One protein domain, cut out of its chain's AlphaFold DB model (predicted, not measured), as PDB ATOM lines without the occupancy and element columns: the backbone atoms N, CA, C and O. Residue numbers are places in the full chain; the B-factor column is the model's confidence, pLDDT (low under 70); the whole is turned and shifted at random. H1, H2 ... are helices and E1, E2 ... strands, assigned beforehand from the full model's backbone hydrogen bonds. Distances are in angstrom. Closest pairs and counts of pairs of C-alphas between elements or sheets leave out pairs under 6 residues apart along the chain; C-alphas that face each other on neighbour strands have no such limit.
ATOM      1  N   ARG A  35     140.495  87.531 148.044       83.94
ATOM      2  CA  ARG A  35     141.025  86.293 148.626       83.94
ATOM      3  C   ARG A  35     141.823  86.514 149.911       83.94
ATOM      4  O   ARG A  35     142.154  85.537 150.559       83.94
ATOM      5  N   ILE A  36     142.186  87.747 150.255       84.00
ATOM      6  CA  ILE A  36     143.022  88.051 151.418       84.00
ATOM      7  C   ILE A  36     142.162  88.708 152.498       84.00
ATOM      8  O   ILE A  36     141.320  89.554 152.206       84.00
ATOM      9  N   LYS A  37     142.379  88.323 153.755       83.38
ATOM     10  CA  LYS A  37     141.694  88.876 154.923       83.38
ATOM     11  C   LYS A  37     142.711  89.278 155.989       83.38
ATOM     12  O   LYS A  37     143.689  88.569 156.204       83.38
ATOM     13  N   LEU A  38     142.459  90.398 156.660       83.94
ATOM     14  CA  LEU A  38     143.168  90.781 157.879       83.94
ATOM     15  C   LEU A  38     142.389  90.314 159.097       83.94
ATOM     16  O   LEU A  38     141.164  90.446 159.143       83.94
ATOM     17  N   ILE A  39     143.107  89.758 160.062       82.44
ATOM     18  CA  ILE A  39     142.555  89.313 161.336       82.44
ATOM     19  C   ILE A  39     143.473  89.770 162.465       82.44
ATOM     20  O   ILE A  39     144.691  89.792 162.305       82.44
ATOM     21  N   GLU A  40     142.875  90.140 163.589       78.88
ATOM     22  CA  GLU A  40     143.582  90.519 164.810       78.88
ATOM     23  C   GLU A  40     143.473  89.385 165.830       78.88
ATOM     24  O   GLU A  40     142.385  88.839 166.039       78.88
ATOM     25  N   ILE A  41     144.609  88.969 166.394       77.00
ATOM     26  CA  ILE A  41     144.726  87.813 167.289       77.00
ATOM     27  C   ILE A  41     145.801  88.112 168.326       77.00
ATOM     28  O   ILE A  41     146.937  88.360 167.939       77.00
ATOM     29  N   ASP A  42     145.477  88.045 169.618       79.31
ATOM     30  CA  ASP A  42     146.427  88.307 170.715       79.31
ATOM     31  C   ASP A  42     147.215  89.625 170.516       79.31
ATOM     32  O   ASP A  42     148.444  89.644 170.617       79.31
ATOM     33  N   ASP A  43     146.512  90.705 170.144       73.75
ATOM     34  CA  ASP A  43     147.061  92.034 169.813       73.75
ATOM     35  C   ASP A  43     148.026  92.055 168.607       73.75
ATOM     36  O   ASP A  43     148.832  92.971 168.423       73.75
ATOM     37  N   ARG A  44     147.956  91.028 167.752       74.12
ATOM     38  CA  ARG A  44     148.753  90.886 166.528       74.12
ATOM     39  C   ARG A  44     147.884  90.958 165.294       74.12
ATOM     40  O   ARG A  44     146.906  90.223 165.163       74.12
ATOM     41  N   LEU A  45     148.298  91.774 164.333       79.31
ATOM     42  CA  LEU A  45     147.633  91.870 163.042       79.31
ATOM     43  C   LEU A  45     148.232  90.850 162.067       79.31
ATOM     44  O   LEU A  45     149.437  90.846 161.818       79.31
ATOM     45  N   LYS A  46     147.395  89.984 161.498       81.00
ATOM     46  CA  LYS A  46     147.798  88.905 160.589       81.00
ATOM     47  C   LYS A  46     147.071  89.012 159.256       81.00
ATOM     48  O   LYS A  46     145.899  89.381 159.203       81.00
ATOM     49  N   ILE A  47     147.755  88.628 158.183       83.00
ATOM     50  CA  ILE A  47     147.180  88.480 156.847       83.00
ATOM     51  C   ILE A  47     146.987  86.995 156.562       83.00
ATOM     52  O   ILE A  47     147.934  86.213 156.649       83.00
ATOM     53  N   VAL A  48     145.775  86.618 156.161       85.69
ATOM     54  CA  VAL A  48     145.422  85.235 155.832       85.69
ATOM     55  C   VAL A  48     144.744  85.114 154.471       85.69
ATOM     56  O   VAL A  48     144.123  86.064 153.988       85.69
ATOM     57  N   ASP A  49     144.823  83.933 153.860       86.94
ATOM     58  CA  ASP A  49     143.937  83.561 152.759       86.94
ATOM     59  C   ASP A  49     142.529  83.306 153.313       86.94
ATOM     60  O   ASP A  49     142.318  82.471 154.195       86.94
ATOM     61  N   LYS A  50     141.558  84.065 152.808       84.94
ATOM     62  CA  LYS A  50     140.180  84.095 153.286       84.94
ATOM     63  C   LYS A  50     139.507  82.731 153.168       84.94
ATOM     64  O   LYS A  50     138.870  82.303 154.125       84.94
ATOM     65  N   ALA A  51     139.657  82.053 152.030       84.25
ATOM     66  CA  ALA A  51     138.981  80.782 151.789       84.25
ATOM     67  C   ALA A  51     139.550  79.689 152.699       84.25
ATOM     68  O   ALA A  51     138.797  78.961 153.346       84.25
ATOM     69  N   LEU A  52     140.880  79.623 152.812       82.94
ATOM     70  CA  LEU A  52     141.533  78.661 153.701       82.94
ATOM     71  C   LEU A  52     141.211  78.940 155.170       82.94
ATOM     72  O   LEU A  52     140.945  78.004 155.919       82.94
ATOM     73  N   ALA A  53     141.183  80.206 155.585       82.56
ATOM     74  CA  ALA A  53     140.871  80.570 156.960       82.56
ATOM     75  C   ALA A  53     139.390  80.318 157.323       82.56
ATOM     76  O   ALA A  53     139.091  79.933 158.453       82.56
ATOM     77  N   GLU A  54     138.459  80.488 156.379       83.06
ATOM     78  CA  GLU A  54     137.046  80.117 156.554       83.06
ATOM     79  C   GLU A  54     136.877  78.592 156.662       83.06
ATOM     80  O   GLU A  54     136.211  78.120 157.584       83.06
ATOM     81  N   CYS A  55     137.549  77.813 155.805       79.69
ATOM     82  CA  CYS A  55     137.582  76.349 155.904       79.69
ATOM     83  C   CYS A  55     138.227  75.854 157.207       79.69
ATOM     84  O   CYS A  55     137.793  74.850 157.767       79.69
ATOM     85  N   ALA A  56     139.246  76.562 157.695       75.75
ATOM     86  CA  ALA A  56     139.938  76.275 158.948       75.75
ATOM     87  C   ALA A  56     139.158  76.717 160.196       75.75
ATOM     88  O   ALA A  56     139.652  76.562 161.309       75.75
ATOM     89  N   GLY A  57     137.953  77.263 160.023       70.69
ATOM     90  CA  GLY A  57     137.050  77.531 161.127       70.69
ATOM     91  C   GLY A  57     137.259  78.878 161.804       70.69
ATOM     92  O   GLY A  57     137.044  78.953 163.003       70.69
ATOM     93  N   LEU A  58     137.559  79.963 161.083       64.94
ATOM     94  CA  LEU A  58     137.510  81.335 161.636       64.94
ATOM     95  C   LEU A  58     136.267  81.626 162.513       64.94
ATOM     96  O   LEU A  58     136.320  82.468 163.402       64.94
ATOM     97  N   SER A  59     135.154  80.930 162.260       58.12
ATOM     98  CA  SER A  59     133.869  81.043 162.961       58.12
ATOM     99  C   SER A  59     133.758  80.245 164.278       58.12
ATOM    100  O   SER A  59     132.705  80.302 164.910       58.12
ATOM    101  N   GLY A  60     134.772  79.468 164.688       53.44
ATOM    102  CA  GLY A  60     134.693  78.636 165.906       53.44
ATOM    103  C   GLY A  60     135.918  77.773 166.261       53.44
ATOM    104  O   GLY A  60     136.003  77.256 167.372       53.44
ATOM    105  N   GLY A  61     136.877  77.623 165.351       57.28
ATOM    106  CA  GLY A  61     138.213  77.080 165.571       57.28
ATOM    107  C   GLY A  61     139.214  78.213 165.796       57.28
ATOM    108  O   GLY A  61     139.321  79.136 164.995       57.28
ATOM    109  N   GLY A  62     139.945  78.175 166.910       70.62
ATOM    110  CA  GLY A  62     140.943  79.202 167.218       70.62
ATOM    111  C   GLY A  62     142.063  79.290 166.173       70.62
ATOM    112  O   GLY A  62     142.257  78.385 165.360       70.62
ATOM    113  N   TYR A  63     142.862  80.358 166.243       75.25
ATOM    114  CA  TYR A  63     143.961  80.669 165.314       75.25
ATOM    115  C   TYR A  63     144.887  79.494 164.968       75.25
ATOM    116  O   TYR A  63     145.330  79.358 163.830       75.25
ATOM    117  N   GLY A  64     145.134  78.590 165.919       76.00
ATOM    118  CA  GLY A  64     145.940  77.394 165.680       76.00
ATOM    119  C   GLY A  64     145.433  76.509 164.530       76.00
ATOM    120  O   GLY A  64     146.229  75.791 163.930       76.00
ATOM    121  N   GLN A  65     144.141  76.558 164.184       78.12
ATOM    122  CA  GLN A  65     143.595  75.857 163.017       78.12
ATOM    123  C   GLN A  65     143.900  76.588 161.701       78.12
ATOM    124  O   GLN A  65     144.246  75.936 160.719       78.12
ATOM    125  N   ILE A  66     143.874  77.925 161.701       78.81
ATOM    126  CA  ILE A  66     144.243  78.782 160.560       78.81
ATOM    127  C   ILE A  66     145.710  78.549 160.170       78.81
ATOM    128  O   ILE A  66     146.018  78.346 158.996       78.81
ATOM    129  N   VAL A  67     146.605  78.497 161.162       79.56
ATOM    130  CA  VAL A  67     148.033  78.208 160.942       79.56
ATOM    131  C   VAL A  67     148.230  76.797 160.385       79.56
ATOM    132  O   VAL A  67     148.931  76.617 159.393       79.56
ATOM    133  N   LYS A  68     147.568  75.786 160.970       78.94
ATOM    134  CA  LYS A  68     147.644  74.391 160.491       78.94
ATOM    135  C   LYS A  68     147.137  74.218 159.062       78.94
ATOM    136  O   LYS A  68     147.650  73.368 158.344       78.94
ATOM    137  N   ALA A  69     146.148  75.009 158.657       79.44
ATOM    138  CA  ALA A  69     145.627  75.009 157.295       79.44
ATOM    139  C   ALA A  69     146.549  75.714 156.283       79.44
ATOM    140  O   ALA A  69     146.231  75.733 155.097       79.44
ATOM    141  N   GLY A  70     147.664  76.309 156.727       77.62
ATOM    142  CA  GLY A  70     148.558  77.085 155.866       77.62
ATOM    143  C   GLY A  70     147.921  78.381 155.362       77.62
ATOM    144  O   GLY A  70     148.325  78.904 154.329       77.62
ATOM    145  N   ALA A  71     146.900  78.881 156.064       83.31
ATOM    146  CA  ALA A  71     146.169  80.068 155.650       83.31
ATOM    147  C   ALA A  71     146.906  81.366 156.010       83.31
ATOM    148  O   ALA A  71     146.596  82.401 155.432       83.31
ATOM    149  N   GLU A  72     147.860  81.342 156.949       84.56
ATOM    150  CA  GLU A  72     148.664  82.517 157.301       84.56
ATOM    151  C   GLU A  72     149.662  82.861 156.198       84.56
ATOM    152  O   GLU A  72     150.551  82.078 155.866       84.56
ATOM    153  N   LEU A  73     149.521  84.072 155.662       79.19
ATOM    154  CA  LEU A  73     150.374  84.603 154.607       79.19
ATOM    155  C   LEU A  73     151.456  85.527 155.171       79.19
ATOM    156  O   LEU A  73     152.577  85.507 154.665       79.19
ATOM    157  N   ALA A  74     151.121  86.332 156.187       76.00
ATOM    158  CA  ALA A  74     152.073  87.229 156.841       76.00
ATOM    159  C   ALA A  74     151.646  87.662 158.256       76.00
ATOM    160  O   ALA A  74     150.456  87.763 158.564       76.00
ATOM    161  N   ASP A  75     152.644  88.000 159.076       77.81
ATOM    162  CA  ASP A  75     152.506  88.656 160.381       77.81
ATOM    163  C   ASP A  75     152.871  90.142 160.262       77.81
ATOM    164  O   ASP A  75     153.959  90.454 159.798       77.81
ATOM    165  N   LEU A  76     151.991  91.056 160.675       70.56
ATOM    166  CA  LEU A  76     152.212  92.505 160.625       70.56
ATOM    167  C   LEU A  76     152.536  93.133 161.988       70.56
ATOM    168  O   LEU A  76     152.707  94.347 162.058       70.56
ATOM    169  N   THR A  77     152.662  92.346 163.061       66.62
ATOM    170  CA  THR A  77     152.866  92.838 164.443       66.62
ATOM    171  C   THR A  77     154.082  93.755 164.581       66.62
ATOM    172  O   THR A  77     154.076  94.686 165.376       66.62
ATOM    173  N   ASN A  78     155.117  93.530 163.770       59.47
ATOM    174  CA  ASN A  78     156.344  94.332 163.775       59.47
ATOM    175  C   ASN A  78     156.454  95.278 162.567       59.47
ATOM    176  O   ASN A  78     157.548  95.732 162.242       59.47
ATOM    177  N   GLY A  79     155.361  95.512 161.832       51.19
ATOM    178  CA  GLY A  79     155.380  96.290 160.589       51.19
ATOM    179  C   GLY A  79     156.200  95.656 159.456       51.19
ATOM    180  O   GLY A  79     156.460  96.307 158.444       51.19
ATOM    181  N   MET A  80     156.618  94.395 159.606       51.50
ATOM    182  CA  MET A  80     157.415  93.671 158.619       51.50
ATOM    183  C   MET A  80     156.578  92.611 157.925       51.50
ATOM    184  O   MET A  80     156.040  91.728 158.571       51.50
ATOM    185  N   PHE A  81     156.531  92.651 156.597       52.06
ATOM    186  CA  PHE A  81     155.876  91.627 155.791       52.06
ATOM    187  C   PHE A  81     156.754  90.364 155.751       52.06
ATOM    188  O   PHE A  81     157.574  90.196 154.850       52.06
ATOM    189  N   GLN A  82     156.639  89.481 156.745       52.62
ATOM    190  CA  GLN A  82     157.272  88.162 156.667       52.62
ATOM    191  C   GLN A  82     156.359  87.208 155.902       52.62
ATOM    192  O   GLN A  82     155.333  86.777 156.415       52.62
ATOM    193  N   ILE A  83     156.736  86.899 154.661       51.31
ATOM    194  CA  ILE A  83     156.054  85.899 153.838       51.31
ATOM    195  C   ILE A  83     156.497  84.517 154.315       51.31
ATOM    196  O   ILE A  83     157.655  84.126 154.142       51.31
ATOM    197  N   SER A  84     155.573  83.768 154.904       48.38
ATOM    198  CA  SER A  84     155.802  82.380 155.302       48.38
ATOM    199  C   SER A  84     156.103  81.520 154.064       48.38
ATOM    200  O   SER A  84     155.237  81.342 153.212       48.38
ATOM    201  N   GLY A  85     157.331  80.993 153.949       45.59
ATOM    202  CA  GLY A  85     157.714  80.023 152.907       45.59
ATOM    203  C   GLY A  85     158.835  80.433 151.943       45.59
ATOM    204  O   GLY A  85     159.218  79.619 151.106       45.59
ATOM    205  N   MET A  86     159.406  81.638 152.052       36.50
ATOM    206  CA  MET A  86     160.651  81.983 151.350       36.50
ATOM    207  C   MET A  86     161.851  81.789 152.283       36.50
ATOM    208  O   MET A  86     162.147  82.634 153.123       36.50
ATOM    209  N   THR A  87     162.539  80.656 152.144       36.22
ATOM    210  CA  THR A  87     163.925  80.504 152.609       36.22
ATOM    211  C   THR A  87     164.829  81.328 151.695       36.22
ATOM    212  O   THR A  87     164.844  81.076 150.489       36.22
ATOM    213  N   PHE A  88     165.541  82.306 152.258       43.62
ATOM    214  CA  PHE A  88     166.707  82.916 151.611       43.62
ATOM    215  C   PHE A  88     167.896  81.958 151.668       43.62
ATOM    216  O   PHE A  88     168.012  81.245 152.695       43.62
TER     217      PHE A  88
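AT A GLANCE: This is residues 35 to 88 of the 88 residues of the protein "Patatin" of Novimethylophilus kurashikiensis (UniProt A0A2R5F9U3). A small sheet of three antiparallel strands, made of a hairpin of E1 and E2 with the shorter E3 beside E2, has two short helices, H1 and H2, set about perpendicular to each other; H1 stands up from the sheet and H2 only grazes it. After E3 a long tail, residues 76 to 88, folds back so that residues 82 to 83 pair with E3, and then runs away to Phe 88. The printed part has 54 residues, with two named helices and three named strands in the order E1, E2, H1, H2, E3; the sheet's order is E1, E2, E3, and the class is mixed, helices and strands. The whole is compact, with a radius of gyration of the C-alphas of 10.7 A and spans of 33 by 23 by 19 A.

HOW THE PARTS SIT: E1, residues 36 to 41, and E2, residues 44 to 49, form an antiparallel hairpin at 149 degrees, with N 37 and O 48 within hydrogen-bond range at 2.9 A and N 46 and O 39 at 2.8 A. H1, residues 50 to 55, is on the sheet at a height of 8.1 A and stands up from it, its line rising 56 degrees out of the local plane. It lies only just over E2, with 3 of its 6 C-alphas falling there and 2 on E1. The closest C-alphas of E1 and H1 are those of Ile 36 and Lys 50, 5.2 A apart. H2, residues 63 to 68, only grazes the sheet, with its residues 63 to 67. H1 and H2 are close but not clearly touching, their closest C-alphas being those of Ala 53 and Ile 66, 5.2 A apart; their lines are about perpendicular at 89 degrees. In H1 and H2 every O i to N i+4 pair is within hydrogen-bond range. E3, residues 72 to 75, is antiparallel to E2 at 155 degrees, with N 73 and O 47 within hydrogen-bond range at 2.8 A. E1 and E3 are the edge strands. Residues 74 to 75 of E3 pair antiparallel with residues 82 to 83.

IN THESE COORDINATES: E1 begins at C-alpha 36 (143.022, 88.051, 151.418) and measures 16.0 A from first to last C-alpha. E2 measures 16.3 A. H1 spans 8.6 A and H2 8.7 A, with C-alpha 63 at (143.961, 80.669, 165.314). E3 measures 7.9 A and ends at C-alpha 75 (152.506, 88.656, 160.381).

THE WHOLE: The two C-alphas farthest apart are those of Gly 60 and Phe 88, at 35.3 A. The printed part has no cut. The link from H1 to H2 is short, and the other links between named elements are tight. The mean pLDDT of the printed part is 71.4; residues 58 to 61 and 77 to 88 are under 70.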